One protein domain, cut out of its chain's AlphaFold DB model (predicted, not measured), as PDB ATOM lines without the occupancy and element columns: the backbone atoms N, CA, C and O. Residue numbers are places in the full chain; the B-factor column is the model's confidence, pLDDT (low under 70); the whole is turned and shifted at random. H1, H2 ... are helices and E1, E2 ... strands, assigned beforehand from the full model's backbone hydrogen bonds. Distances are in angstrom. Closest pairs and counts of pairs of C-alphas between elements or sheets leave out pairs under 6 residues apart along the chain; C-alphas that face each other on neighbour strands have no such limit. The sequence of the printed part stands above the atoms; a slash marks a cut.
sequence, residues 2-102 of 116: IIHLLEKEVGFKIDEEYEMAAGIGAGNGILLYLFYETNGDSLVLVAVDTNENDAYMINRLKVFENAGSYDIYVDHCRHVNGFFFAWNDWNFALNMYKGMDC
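What this domain is: This is residues 2 to 102 of the 116 residues of an uncharacterized protein of Vibrio vulnificus (UniProt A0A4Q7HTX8). A strongly twisted sheet of four strands makes the core, with two helices, H2 and H3, packed on one face and a short helix, H1, on the opposite face. H2 and H3 touch each other at a steep angle, and the last printed residues, 101 to 102, come back to pair with E4. The printed part has 101 residues with three named helices and four named strands, in the order H1 E1 E2 E3 E4 H2 H3 along the chain. The sheet runs E1 - E2 - E3 - E4, antiparallel throughout, and the class is mixed, helices and strands. The whole is compact, with a radius of gyration of the C-alphas of 13.4 A, and spans 37 by 32 by 22 A.

Where its parts are: In the sheet, E1 is residues 14 to 23, 21.2 A long, beginning with C-alpha 14 at (48.038, -22.793, 31.232); it bends by 81 degrees at residue 17. E2 is residues 30 to 37, 22.5 A; E3 is residues 43 to 49, 19.4 A; E4 is residues 58 to 64, 17.1 A. H2, residues 67 to 80, is the longest helix by residues, 19.9 A. H3, residues 89 to 98, is 14.3 A long and ends with C-alpha 98 at (47.613, -36.280, 12.344). H1 is residues 2 to 10, with C-alpha 2 at (42.341, -31.191, 32.165).

How they stand to each other: The sheet is a meander, each strand the antiparallel neighbour of the one before, and E1 and E4 are its edge strands. In the hairpin of E1 and E2, N 19 and O 34 are 2.9 A apart, within hydrogen-bond range. In that of E2 and E3, N 33 and O 46 are within range at 2.9 A, and in that of E3 and E4, N 47 and O 60 at 2.8 A. H3 is on the sheet at a height of 8.3 A, over E1 and, only just, with 3 of its C-alphas, over E2. It runs slantwise to the strands, at 34 degrees to E1 on the local plane; the closest C-alphas of H3 and E1 are those of Ala 93 and Ala 22, 5.3 A apart. H2 is on the same face, at a height of 10.5 A. With residues 74 to 80 alone H2 touches H3, at a steep tilt of 66 degrees, opposite ways; their closest C-alphas, of Cys 77 and Asn 95, are 5.6 A apart. H1 is on the opposite face, at a height of 7.3 A; its closest C-alpha to E1 is that of Glu 7, 6.2 A from that of Ile 14. In H1, H2 and H3 every O i to N i+4 pair is within hydrogen-bond range.

The domain as a whole: The two C-alphas farthest apart, of Lys 8 and Phe 84, are 38.7 A apart. The printed part has no cut, and no link is long. The mean pLDDT of the printed part is 81.9; it is under 70 at residues 23, 25 to 28, 54 to 56 and 82 to 89.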
ATOM      1  N   ILE A   2      41.464 -31.074  33.343       77.81
ATOM      2  CA  ILE A   2      42.341 -31.191  32.165       77.81
ATOM      3  C   ILE A   2      43.579 -30.271  32.226       77.81
ATOM      4  O   ILE A   2      44.677 -30.714  31.919       77.81
ATOM      5  N   ILE A   3      43.419 -29.038  32.727       84.62
ATOM      6  CA  ILE A   3      44.485 -28.022  32.796       84.62
ATOM      7  C   ILE A   3      45.681 -28.504  33.627       84.62
ATOM      8  O   ILE A   3      46.788 -28.546  33.116       84.62
ATOM      9  N   HIS A   4      45.463 -28.966  34.864       84.44
ATOM     10  CA  HIS A   4      46.560 -29.433  35.731       84.44
ATOM     11  C   HIS A   4      47.336 -30.610  35.124       84.44
ATOM     12  O   HIS A   4      48.530 -30.777  35.366       84.44
ATOM     13  N   LEU A   5      46.644 -31.463  34.365       83.19
ATOM     14  CA  LEU A   5      47.272 -32.578  33.676       83.19
ATOM     15  C   LEU A   5      48.107 -32.083  32.489       83.19
ATOM     16  O   LEU A   5      49.232 -32.539  32.323       83.19
ATOM     17  N   LEU A   6      47.595 -31.117  31.724       86.19
ATOM     18  CA  LEU A   6      48.323 -30.493  30.624       86.19
ATOM     19  C   LEU A   6      49.566 -29.750  31.108       86.19
ATOM     20  O   LEU A   6      50.629 -29.982  30.551       86.19
ATOM     21  N   GLU A   7      49.473 -28.944  32.170       90.31
ATOM     22  CA  GLU A   7      50.617 -28.211  32.738       90.31
ATOM     23  C   GLU A   7      51.785 -29.144  33.092       90.31
ATOM     24  O   GLU A   7      52.952 -28.808  32.888       90.31
ATOM     25  N   LYS A   8      51.477 -30.354  33.579       86.62
ATOM     26  CA  LYS A   8      52.481 -31.383  33.878       86.62
ATOM     27  C   LYS A   8      53.140 -31.954  32.615       86.62
ATOM     28  O   LYS A   8      54.320 -32.286  32.665       86.62
ATOM     29  N   GLU A   9      52.388 -32.102  31.528       85.06
ATOM     30  CA  GLU A   9      52.868 -32.659  30.253       85.06
ATOM     31  C   GLU A   9      53.675 -31.626  29.449       85.06
ATOM     32  O   GLU A   9      54.711 -31.959  28.881       85.06
ATOM     33  N   VAL A  10      53.226 -30.367  29.416       88.06
ATOM     34  CA  VAL A  10      53.837 -29.302  28.596       88.06
ATOM     35  C   VAL A  10      54.917 -28.506  29.329       88.06
ATOM     36  O   VAL A  10      55.742 -27.860  28.690       88.06
ATOM     37  N   GLY A  11      54.935 -28.548  30.665       88.31
ATOM     38  CA  GLY A  11      55.958 -27.897  31.487       88.31
ATOM     39  C   GLY A  11      55.778 -26.388  31.693       88.31
ATOM     40  O   GLY A  11      56.664 -25.760  32.272       88.31
ATOM     41  N   PHE A  12      54.650 -25.812  31.274       89.25
ATOM     42  CA  PHE A  12      54.288 -24.410  31.500       89.25
ATOM     43  C   PHE A  12      52.879 -24.278  32.088       89.25
ATOM     44  O   PHE A  12      52.085 -25.218  32.046       89.25
ATOM     45  N   LYS A  13      52.587 -23.108  32.669       93.44
ATOM     46  CA  LYS A  13      51.272 -22.811  33.253       93.44
ATOM     47  C   LYS A  13      50.276 -22.434  32.174       93.44
ATOM     48  O   LYS A  13      50.611 -21.631  31.310       93.44
ATOM     49  N   ILE A  14      49.073 -22.985  32.247       92.31
ATOM     50  CA  ILE A  14      48.038 -22.793  31.232       92.31
ATOM     51  C   ILE A  14      46.976 -21.825  31.748       92.31
ATOM     52  O   ILE A  14      46.538 -21.933  32.894       92.31
ATOM     53  N   ASP A  15      46.564 -20.894  30.891       90.12
ATOM     54  CA  ASP A  15      45.441 -20.001  31.164       90.12
ATOM     55  C   ASP A  15      44.112 -20.774  31.275       90.12
ATOM     56  O   ASP A  15      43.928 -21.844  30.689       90.12
ATOM     57  N   GLU A  16      43.168 -20.239  32.045       85.25
ATOM     58  CA  GLU A  16      41.833 -20.829  32.176       85.25
ATOM     59  C   GLU A  16      40.997 -20.628  30.904       85.25
ATOM     60  O   GLU A  16      40.072 -21.406  30.644       85.25
ATOM     61  N   GLU A  17      41.335 -19.613  30.104       86.12
ATOM     62  CA  GLU A  17      40.739 -19.371  28.794       86.12
ATOM     63  C   GLU A  17      41.337 -20.300  27.724       86.12
ATOM     64  O   GLU A  17      42.548 -20.495  27.618       86.12
ATOM     65  N   TYR A  18      40.461 -20.884  26.907       86.69
ATOM     66  CA  TYR A  18      40.827 -21.768  25.805       86.69
ATOM     67  C   TYR A  18      39.896 -21.555  24.614       86.69
ATOM     68  O   TYR A  18      38.730 -21.181  24.768       86.69
ATOM     69  N   GLU A  19      40.400 -21.851  23.422       87.88
ATOM     70  CA  GLU A  19      39.644 -21.750  22.177       87.88
ATOM     71  C   GLU A  19      39.376 -23.132  21.578       87.88
ATOM     72  O   GLU A  19      40.175 -24.063  21.688       87.88
ATOM     73  N   MET A  20      38.232 -23.284  20.915       84.38
ATOM     74  CA  MET A  20      37.961 -24.467  20.102       84.38
ATOM     75  C   MET A  20      38.576 -24.256  18.716       84.38
ATOM     76  O   MET A  20      38.103 -23.413  17.959       84.38
ATOM     77  N   ALA A  21      39.616 -25.021  18.386       83.31
ATOM     78  CA  ALA A  21      40.345 -24.870  17.128       83.31
ATOM     79  C   ALA A  21      39.625 -25.553  15.956       83.31
ATOM     80  O   ALA A  21      39.491 -24.970  14.881       83.31
ATOM     81  N   ALA A  22      39.183 -26.799  16.154       80.31
ATOM     82  CA  ALA A  22      38.432 -27.577  15.168       80.31
ATOM     83  C   ALA A  22      37.769 -28.802  15.822       80.31
ATOM     84  O   ALA A  22      38.097 -29.178  16.951       80.31
ATOM     85  N   GLY A  23      36.869 -29.470  15.099       69.75
ATOM     86  CA  GLY A  23      36.236 -30.712  15.547       69.75
ATOM     87  C   GLY A  23      36.270 -31.805  14.484       69.75
ATOM     88  O   GLY A  23      35.966 -31.575  13.315       69.75
ATOM     89  N   ILE A  24      36.591 -33.036  14.886       71.00
ATOM     90  CA  ILE A  24      36.474 -34.204  14.010       71.00
ATOM     91  C   ILE A  24      35.012 -34.698  14.075       71.00
ATOM     92  O   ILE A  24      34.636 -35.474  14.950       71.00
ATOM     93  N   GLY A  25      34.166 -34.205  13.159       55.41
ATOM     94  CA  GLY A  25      32.727 -34.499  13.074       55.41
ATOM     95  C   GLY A  25      32.305 -35.979  12.920       55.41
ATOM     96  O   GLY A  25      32.959 -36.769  12.246       55.41
ATOM     97  N   ALA A  26      31.163 -36.284  13.561       41.12
ATOM     98  CA  ALA A  26      30.278 -37.464  13.514       41.12
ATOM     99  C   ALA A  26      30.929 -38.864  13.429       41.12
ATOM    100  O   ALA A  26      30.867 -39.533  12.400       41.12
ATOM    101  N   GLY A  27      31.465 -39.350  14.554       51.75
ATOM    102  CA  GLY A  27      31.780 -40.775  14.738       51.75
ATOM    103  C   GLY A  27      32.861 -41.057  15.778       51.75
ATOM    104  O   GLY A  27      32.749 -42.031  16.510       51.75
ATOM    105  N   ASN A  28      33.855 -40.168  15.892       61.75
ATOM    106  CA  ASN A  28      35.051 -40.432  16.701       61.75
ATOM    107  C   ASN A  28      35.162 -39.594  17.983       61.75
ATOM    108  O   ASN A  28      36.033 -39.875  18.786       61.75
ATOM    109  N   GLY A  29      34.305 -38.586  18.199       77.31
ATOM    110  CA  GLY A  29      34.282 -37.818  19.455       77.31
ATOM    111  C   GLY A  29      35.532 -36.976  19.741       77.31
ATOM    112  O   GLY A  29      35.733 -36.575  20.875       77.31
ATOM    113  N   ILE A  30      36.377 -36.686  18.747       84.62
ATOM    114  CA  ILE A  30      37.621 -35.937  18.978       84.62
ATOM    115  C   ILE A  30      37.409 -34.443  18.718       84.62
ATOM    116  O   ILE A  30      37.065 -34.033  17.604       84.62
ATOM    117  N   LEU A  31      37.676 -33.625  19.734       86.50
ATOM    118  CA  LEU A  31      37.643 -32.165  19.694       86.50
ATOM    119  C   LEU A  31      39.055 -31.603  19.867       86.50
ATOM    120  O   LEU A  31      39.815 -32.087  20.703       86.50
ATOM    121  N   LEU A  32      39.417 -30.590  19.082       88.25
ATOM    122  CA  LEU A  32      40.712 -29.924  19.186       88.25
ATOM    123  C   LEU A  32      40.553 -28.595  19.922       88.25
ATOM    124  O   LEU A  32      39.850 -27.696  19.453       88.25
ATOM    125  N   TYR A  33      41.236 -28.471  21.053       90.19
ATOM    126  CA  TYR A  33      41.252 -27.276  21.888       90.19
ATOM    127  C   TYR A  33      42.630 -26.637  21.895       90.19
ATOM    128  O   TYR A  33      43.643 -27.335  21.906       90.19
ATOM    129  N   LEU A  34      42.654 -25.316  21.904       92.56
ATOM    130  CA  LEU A  34      43.854 -24.510  21.971       92.56
ATOM    131  C   LEU A  34      43.935 -23.834  23.339       92.56
ATOM    132  O   LEU A  34      43.020 -23.112  23.727       92.56
ATOM    133  N   PHE A  35      45.029 -24.082  24.052       93.62
ATOM    134  CA  PHE A  35      45.325 -23.484  25.351       93.62
ATOM    135  C   PHE A  35      46.556 -22.585  25.251       93.62
ATOM    136  O   PHE A  35      47.488 -22.891  24.503       93.62
ATOM    137  N   TYR A  36      46.576 -21.522  26.049       93.56
ATOM    138  CA  TYR A  36      47.635 -20.514  26.053       93.56
ATOM    139  C   TYR A  36      48.480 -20.606  27.319       93.56
ATOM    140  O   TYR A  36      47.981 -20.956  28.390       93.56
ATOM    141  N   GLU A  37      49.763 -20.287  27.203       94.00
ATOM    142  CA  GLU A  37      50.645 -20.114  28.350       94.00
ATOM    143  C   GLU A  37      50.283 -18.844  29.133       94.00
ATOM    144  O   GLU A  37      50.169 -17.749  28.584       94.00
ATOM    145  N   THR A  38      50.161 -18.963  30.453       93.56
ATOM    146  CA  THR A  38      49.916 -17.817  31.329       93.56
ATOM    147  C   THR A  38      51.131 -16.886  31.356       93.56
ATOM    148  O   THR A  38      52.189 -17.254  31.871       93.56
ATOM    149  N   ASN A  39      50.956 -15.638  30.912       90.06
ATOM    150  CA  ASN A  39      52.021 -14.626  30.798       90.06
ATOM    151  C   ASN A  39      53.190 -15.032  29.873       90.06
ATOM    152  O   ASN A  39      54.308 -14.548  30.067       90.06
ATOM    153  N   GLY A  40      52.945 -15.912  28.903       90.19
ATOM    154  CA  GLY A  40      53.931 -16.327  27.910       90.19
ATOM    155  C   GLY A  40      53.383 -16.245  26.491       90.19
ATOM    156  O   GLY A  40      52.261 -15.793  26.272       90.19
ATOM    157  N   ASP A  41      54.200 -16.679  25.536       93.12
ATOM    158  CA  ASP A  41      53.820 -16.727  24.121       93.12
ATOM    159  C   ASP A  41      53.444 -18.149  23.683       93.12
ATOM    160  O   ASP A  41      52.796 -18.320  22.649       93.12
ATOM    161  N   SER A  42      53.824 -19.169  24.460       93.81
ATOM    162  CA  SER A  42      53.626 -20.567  24.086       93.81
ATOM    163  C   SER A  42      52.149 -20.944  24.095       93.81
ATOM    164  O   SER A  42      51.322 -20.379  24.811       93.81
ATOM    165  N   LEU A  43      51.806 -21.954  23.308       94.12
ATOM    166  CA  LEU A  43      50.445 -22.470  23.224       94.12
ATOM    167  C   LEU A  43      50.467 -23.963  22.923       94.12
ATOM    168  O   LEU A  43      51.414 -24.489  22.332       94.12
ATOM    169  N   VAL A  44      49.425 -24.666  23.348       94.06
ATOM    170  CA  VAL A  44      49.288 -26.107  23.140       94.06
ATOM    171  C   VAL A  44      47.947 -26.421  22.499       94.06
ATOM    172  O   VAL A  44      46.884 -26.073  23.010       94.06
ATOM    173  N   LEU A  45      48.010 -27.115  21.367       93.31
ATOM    174  CA  LEU A  45      46.852 -27.749  20.757       93.31
ATOM    175  C   LEU A  45      46.664 -29.122  21.399       93.31
ATOM    176  O   LEU A  45      47.615 -29.896  21.502       93.31
ATOM    177  N   VAL A  46      45.442 -29.438  21.807       91.50
ATOM    178  CA  VAL A  46      45.096 -30.649  22.553       91.50
ATOM    179  C   VAL A  46      43.928 -31.341  21.871       91.50
ATOM    180  O   VAL A  46      42.895 -30.725  21.623       91.50
ATOM    181  N   ALA A  47      44.086 -32.630  21.584       90.25
ATOM    182  CA  ALA A  47      43.021 -33.476  21.078       90.25
ATOM    183  C   ALA A  47      42.338 -34.191  22.244       90.25
ATOM    184  O   ALA A  47      42.955 -35.014  22.927       90.25
ATOM    185  N   VAL A  48      41.067 -33.861  22.446       87.25
ATOM    186  CA  VAL A  48      40.209 -34.357  23.517       87.25
ATOM    187  C   VAL A  48      39.225 -35.363  22.935       87.25
ATOM    188  O   VAL A  48      38.405 -34.995  22.097       87.25
ATOM    189  N   ASP A  49      39.305 -36.617  23.368       86.62
ATOM    190  CA  ASP A  49      38.324 -37.651  23.040       86.62
ATOM    191  C   ASP A  49      37.168 -37.596  24.045       86.62
ATOM    192  O   ASP A  49      37.327 -37.905  25.225       86.62
ATOM    193  N   THR A  50      35.994 -37.171  23.582       80.31
ATOM    194  CA  THR A  50      34.790 -37.017  24.404       80.31
ATOM    195  C   THR A  50      34.143 -38.343  24.791       80.31
ATOM    196  O   THR A  50      33.206 -38.338  25.588       80.31
ATOM    197  N   ASN A  51      34.570 -39.459  24.198       81.12
ATOM    198  CA  ASN A  51      34.062 -40.788  24.540       81.12
ATOM    199  C   ASN A  51      34.886 -41.455  25.648       81.12
ATOM    200  O   ASN A  51      34.425 -42.426  26.250       81.12
ATOM    201  N   GLU A  52      36.087 -40.944  25.912       77.25
ATOM    202  CA  GLU A  52      37.003 -41.464  26.919       77.25
ATOM    203  C   GLU A  52      36.775 -40.820  28.292       77.25
ATOM    204  O   GLU A  52      36.358 -39.667  28.418       77.25
ATOM    205  N   ASN A  53      37.086 -41.568  29.351       71.50
ATOM    206  CA  ASN A  53      37.064 -41.038  30.714       71.50
ATOM    207  C   ASN A  53      38.327 -40.216  31.010       71.50
ATOM    208  O   ASN A  53      39.379 -40.395  30.399       71.50
ATOM    209  N   ASP A  54      38.228 -39.363  32.028       68.25
ATOM    210  CA  ASP A  54      39.195 -38.351  32.472       68.25
ATOM    211  C   ASP A  54      40.700 -38.619  32.235       68.25
ATOM    212  O   ASP A  54      41.421 -37.716  31.815       68.25
ATOM    213  N   ALA A  55      41.204 -39.832  32.493       65.50
ATOM    214  CA  ALA A  55      42.626 -40.161  32.336       65.50
ATOM    215  C   ALA A  55      43.086 -40.281  30.867       65.50
ATOM    216  O   ALA A  55      44.222 -39.911  30.550       65.50
ATOM    217  N   TYR A  56      42.204 -40.763  29.989       68.56
ATOM    218  CA  TYR A  56      42.453 -41.030  28.563       68.56
ATOM    219  C   TYR A  56      41.822 -39.982  27.646       68.56
ATOM    220  O   TYR A  56      42.037 -39.993  26.440       68.56
ATOM    221  N   MET A  57      41.103 -39.027  28.241       79.19
ATOM    222  CA  MET A  57      40.427 -37.951  27.534       79.19
ATOM    223  C   MET A  57      41.390 -37.125  26.662       79.19
ATOM    224  O   MET A  57      40.983 -36.634  25.621       79.19
ATOM    225  N   ILE A  58      42.670 -36.987  27.030       83.88
ATOM    226  CA  ILE A  58      43.681 -36.356  26.162       83.88
ATOM    227  C   ILE A  58      44.408 -37.428  25.356       83.88
ATOM    228  O   ILE A  58      45.222 -38.171  25.909       83.88
ATOM    229  N   ASN A  59      44.160 -37.448  24.049       82.06
ATOM    230  CA  ASN A  59      44.709 -38.431  23.117       82.06
ATOM    231  C   ASN A  59      46.039 -37.957  22.501       82.06
ATOM    232  O   ASN A  59      47.028 -38.694  22.448       82.06
ATOM    233  N   ARG A  60      46.080 -36.692  22.069       89.25
ATOM    234  CA  ARG A  60      47.245 -36.076  21.418       89.25
ATOM    235  C   ARG A  60      47.458 -34.649  21.882       89.25
ATOM    236  O   ARG A  60      46.500 -33.971  22.256       89.25
ATOM    237  N   LEU A  61      48.693 -34.175  21.782       92.25
ATOM    238  CA  LEU A  61      49.041 -32.780  22.031       92.25
ATOM    239  C   LEU A  61      50.094 -32.287  21.041       92.25
ATOM    240  O   LEU A  61      50.806 -33.077  20.428       92.25
ATOM    241  N   LYS A  62      50.179 -30.973  20.863       93.75
ATOM    242  CA  LYS A  62      51.265 -30.327  20.130       93.75
ATOM    243  C   LYS A  62      51.553 -28.972  20.749       93.75
ATOM    244  O   LYS A  62      50.657 -28.134  20.817       93.75
ATOM    245  N   VAL A  63      52.789 -28.779  21.189       94.31
ATOM    246  CA  VAL A  63      53.263 -27.513  21.756       94.31
ATOM    247  C   VAL A  63      53.845 -26.643  20.648       94.31
ATOM    248  O   VAL A  63      54.498 -27.139  19.726       94.31
ATOM    249  N   PHE A  64      53.608 -25.347  20.754       94.69
ATOM    250  CA  PHE A  64      54.090 -24.318  19.850       94.69
ATOM    251  C   PHE A  64      54.755 -23.211  20.663       94.69
ATOM    252  O   PHE A  64      54.272 -22.851  21.735       94.69
ATOM    253  N   GLU A  65      55.839 -22.652  20.131       93.25
ATOM    254  CA  GLU A  65      56.601 -21.586  20.792       93.25
ATOM    255  C   GLU A  65      55.838 -20.256  20.824       93.25
ATOM    256  O   GLU A  65      56.071 -19.438  21.705       93.25
ATOM    257  N   ASN A  66      54.979 -20.011  19.826       93.12
ATOM    258  CA  ASN A  66      54.173 -18.793  19.711       93.12
ATOM    259  C   ASN A  66      53.015 -18.925  18.710       93.12
ATOM    260  O   ASN A  66      52.979 -19.853  17.892       93.12
ATOM    261  N   ALA A  67      52.122 -17.930  18.712       91.38
ATOM    262  CA  ALA A  67      51.014 -17.791  17.759       91.38
ATOM    263  C   ALA A  67      51.459 -17.867  16.288       91.38
ATOM    264  O   ALA A  67      50.814 -18.533  15.486       91.38
ATOM    265  N   GLY A  68      52.613 -17.292  15.932       93.25
ATOM    266  CA  GLY A  68      53.125 -17.356  14.560       93.25
ATOM    267  C   GLY A  68      53.453 -18.782  14.107       93.25
ATOM    268  O   GLY A  68      53.131 -19.175  12.987       93.25
ATOM    269  N   SER A  69      54.053 -19.591  14.983       94.62
ATOM    270  CA  SER A  69      54.323 -21.005  14.690       94.62
ATOM    271  C   SER A  69      53.041 -21.842  14.570       94.62
ATOM    272  O   SER A  69      52.981 -22.765  13.752       94.62
ATOM    273  N   TYR A  70      51.998 -21.484  15.323       93.31
ATOM    274  CA  TYR A  70      50.668 -22.080  15.202       93.31
ATOM    275  C   TYR A  70      49.999 -21.725  13.876       93.31
ATOM    276  O   TYR A  70      49.518 -22.619  13.181       93.31
ATOM    277  N   ASP A  71      50.034 -20.454  13.480       91.19
ATOM    278  CA  ASP A  71      49.443 -19.981  12.227       91.19
ATOM    279  C   ASP A  71      50.080 -20.665  11.012       91.19
ATOM    280  O   ASP A  71      49.373 -21.140  10.121       91.19
ATOM    281  N   ILE A  72      51.411 -20.814  11.005       92.25
ATOM    282  CA  ILE A  72      52.136 -21.549   9.952       92.25
ATOM    283  C   ILE A  72      51.661 -23.004   9.874       92.25
ATOM    284  O   ILE A  72      51.466 -23.550   8.783       92.25
ATOM    285  N   TYR A  73      51.473 -23.647  11.024       90.88
ATOM    286  CA  TYR A  73      50.975 -25.015  11.088       90.88
ATOM    287  C   TYR A  73      49.530 -25.129  10.585       90.88
ATOM    288  O   TYR A  73      49.229 -26.014   9.780       90.88
ATOM    289  N   VAL A  74      48.652 -24.208  10.989       88.44
ATOM    290  CA  VAL A  74      47.268 -24.124  10.506       88.44
ATOM    291  C   VAL A  74      47.238 -23.941   8.991       88.44
ATOM    292  O   VAL A  74      46.509 -24.660   8.303       88.44
ATOM    293  N   ASP A  75      48.050 -23.038   8.448       87.38
ATOM    294  CA  ASP A  75      48.123 -22.785   7.011       87.38
ATOM    295  C   ASP A  75      48.659 -23.990   6.236       87.38
ATOM    296  O   ASP A  75      48.135 -24.317   5.168       87.38
ATOM    297  N   HIS A  76      49.622 -24.727   6.791       86.62
ATOM    298  CA  HIS A  76      50.055 -25.998   6.219       86.62
ATOM    299  C   HIS A  76      48.912 -27.027   6.199       86.62
ATOM    300  O   HIS A  76      48.636 -27.628   5.157       86.62
ATOM    301  N   CYS A  77      48.182 -27.198   7.308       84.50
ATOM    302  CA  CYS A  77      47.021 -28.092   7.378       84.50
ATOM    303  C   CYS A  77      45.907 -27.689   6.395       84.50
ATOM    304  O   CYS A  77      45.281 -28.564   5.787       84.50
ATOM    305  N   ARG A  78      45.686 -26.382   6.189       78.06
ATOM    306  CA  ARG A  78      44.760 -25.841   5.177       78.06
ATOM    307  C   ARG A  78      45.228 -26.140   3.758       78.06
ATOM    308  O   ARG A  78      44.422 -26.560   2.933       78.06
ATOM    309  N   HIS A  79      46.517 -25.963   3.475       80.25
ATOM    310  CA  HIS A  79      47.084 -26.225   2.155       80.25
ATOM    311  C   HIS A  79      46.951 -27.704   1.772       80.25
ATOM    312  O   HIS A  79      46.520 -28.020   0.664       80.25
ATOM    313  N   VAL A  80      47.245 -28.608   2.712       76.44
ATOM    314  CA  VAL A  80      47.092 -30.063   2.530       76.44
ATOM    315  C   VAL A  80      45.626 -30.463   2.323       76.44
ATOM    316  O   VAL A  80      45.353 -31.409   1.588       76.44
ATOM    317  N   ASN A  81      44.671 -29.731   2.906       71.25
ATOM    318  CA  ASN A  81      43.239 -29.968   2.693       71.25
ATOM    319  C   ASN A  81      42.761 -29.589   1.271       71.25
ATOM    320  O   ASN A  81      41.654 -29.946   0.872       71.25
ATOM    321  N   GLY A  82      43.595 -28.886   0.494       60.34
ATOM    322  CA  GLY A  82      43.211 -28.252  -0.761       60.34
ATOM    323  C   GLY A  82      42.374 -26.996  -0.503       60.34
ATOM    324  O   GLY A  82      41.527 -26.961   0.382       60.34
ATOM    325  N   PHE A  83      42.577 -25.945  -1.297       54.88
ATOM    326  CA  PHE A  83      41.882 -24.647  -1.196       54.88
ATOM    327  C   PHE A  83      40.343 -24.696  -1.385       54.88
ATOM    328  O   PHE A  83      39.708 -23.660  -1.582       54.88
ATOM    329  N   PHE A  84      39.718 -25.874  -1.363       48.88
ATOM    330  CA  PHE A  84      38.322 -26.074  -1.724       48.88
ATOM    331  C   PHE A  84      37.437 -26.446  -0.526       48.88
ATOM    332  O   PHE A  84      37.539 -27.522   0.051       48.88
ATOM    333  N   PHE A  85      36.484 -25.540  -0.282       44.94
ATOM    334  CA  PHE A  85      35.281 -25.632   0.549       44.94
ATOM    335  C   PHE A  85      35.442 -25.537   2.074       44.94
ATOM    336  O   PHE A  85      35.801 -26.484   2.767       44.94
ATOM    337  N   ALA A  86      34.956 -24.405   2.596       44.72
ATOM    338  CA  ALA A  86      34.684 -24.080   3.998       44.72
ATOM    339  C   ALA A  86      33.673 -25.016   4.712       44.72
ATOM    340  O   ALA A  86      33.112 -24.644   5.736       44.72
ATOM    341  N   TRP A  87      33.372 -26.188   4.145       42.41
ATOM    342  CA  TRP A  87      32.321 -27.110   4.594       42.41
ATOM    343  C   TRP A  87      32.836 -28.523   4.899       42.41
ATOM    344  O   TRP A  87      32.044 -29.371   5.297       42.41
ATOM    345  N   ASN A  88      34.139 -28.794   4.752       53.53
ATOM    346  CA  ASN A  88      34.726 -30.069   5.174       53.53
ATOM    347  C   ASN A  88      35.683 -29.874   6.362       53.53
ATOM    348  O   ASN A  88      36.870 -30.193   6.292       53.53
ATOM    349  N   ASP A  89      35.131 -29.316   7.446       66.44
ATOM    350  CA  ASP A  89      35.789 -29.090   8.746       66.44
ATOM    351  C   ASP A  89      36.482 -30.364   9.271       66.44
ATOM    352  O   ASP A  89      37.578 -30.331   9.822       66.44
ATOM    353  N   TRP A  90      35.910 -31.526   8.948       74.38
ATOM    354  CA  TRP A  90      36.438 -32.830   9.331       74.38
ATOM    355  C   TRP A  90      37.838 -33.136   8.783       74.38
ATOM    356  O   TRP A  90      38.700 -33.585   9.534       74.38
ATOM    357  N   ASN A  91      38.097 -32.891   7.493       77.62
ATOM    358  CA  ASN A  91      39.412 -33.177   6.906       77.62
ATOM    359  C   ASN A  91      40.484 -32.216   7.430       77.62
ATOM    360  O   ASN A  91      41.628 -32.619   7.639       77.62
ATOM    361  N   PHE A  92      40.111 -30.957   7.673       79.50
ATOM    362  CA  PHE A  92      40.997 -29.978   8.292       79.50
ATOM    363  C   PHE A  92      41.361 -30.399   9.723       79.50
ATOM    364  O   PHE A  92      42.546 -30.539  10.030       79.50
ATOM    365  N   ALA A  93      40.361 -30.717  10.549       82.56
ATOM    366  CA  ALA A  93      40.563 -31.229  11.902       82.56
ATOM    367  C   ALA A  93      41.391 -32.528  11.913       82.56
ATOM    368  O   ALA A  93      42.287 -32.691  12.740       82.56
ATOM    369  N   LEU A  94      41.163 -33.434  10.956       83.56
ATOM    370  CA  LEU A  94      41.939 -34.666  10.809       83.56
ATOM    371  C   LEU A  94      43.405 -34.390  10.446       83.56
ATOM    372  O   LEU A  94      44.300 -35.067  10.953       83.56
ATOM    373  N   ASN A  95      43.669 -33.412   9.577       85.25
ATOM    374  CA  ASN A  95      45.031 -33.019   9.215       85.25
ATOM    375  C   ASN A  95      45.769 -32.387  10.393       85.25
ATOM    376  O   ASN A  95      46.953 -32.673  10.576       85.25
ATOM    377  N   MET A  96      45.082 -31.581  11.206       87.62
ATOM    378  CA  MET A  96      45.648 -31.094  12.462       87.62
ATOM    379  C   MET A  96      45.960 -32.285  13.380       87.62
ATOM    380  O   MET A  96      47.116 -32.550  13.692       87.62
ATOM    381  N   TYR A  97      44.971 -33.120  13.688       87.88
ATOM    382  CA  TYR A  97      45.138 -34.288  14.558       87.88
ATOM    383  C   TYR A  97      46.301 -35.219  14.161       87.88
ATOM    384  O   TYR A  97      47.059 -35.685  15.015       87.88
ATOM    385  N   LYS A  98      46.496 -35.468  12.860       86.31
ATOM    386  CA  LYS A  98      47.613 -36.280  12.344       86.31
ATOM    387  C   LYS A  98      48.992 -35.662  12.594       86.31
ATOM    388  O   LYS A  98      49.950 -36.413  12.728       86.31
ATOM    389  N   GLY A  99      49.095 -34.335  12.638       86.50
ATOM    390  CA  GLY A  99      50.349 -33.611  12.875       86.50
ATOM    391  C   GLY A  99      50.701 -33.401  14.353       86.50
ATOM    392  O   GLY A  99      51.706 -32.743  14.639       86.50
ATOM    393  N   MET A 100      49.862 -33.898  15.267       90.25
ATOM    394  CA  MET A 100      50.053 -33.838  16.717       90.25
ATOM    395  C   MET A 100      50.741 -35.096  17.247       90.25
ATOM    396  O   MET A 100      50.596 -36.182  16.676       90.25
ATOM    397  N   ASP A 101      51.421 -34.950  18.378       87.50
ATOM    398  CA  ASP A 101      52.151 -36.020  19.046       87.50
ATOM    399  C   ASP A 101      51.186 -36.905  19.848       87.50
ATOM    400  O   ASP A 101      50.309 -36.419  20.570       87.50
ATOM    401  N   CYS A 102      51.318 -38.227  19.705       77.69
ATOM    402  CA  CYS A 102      50.526 -39.189  20.468       77.69
ATOM    403  C   CYS A 102      50.955 -39.187  21.935       77.69
ATOM    404  O   CYS A 102      52.129 -39.395  22.236       77.69
TER     405      CYS A 102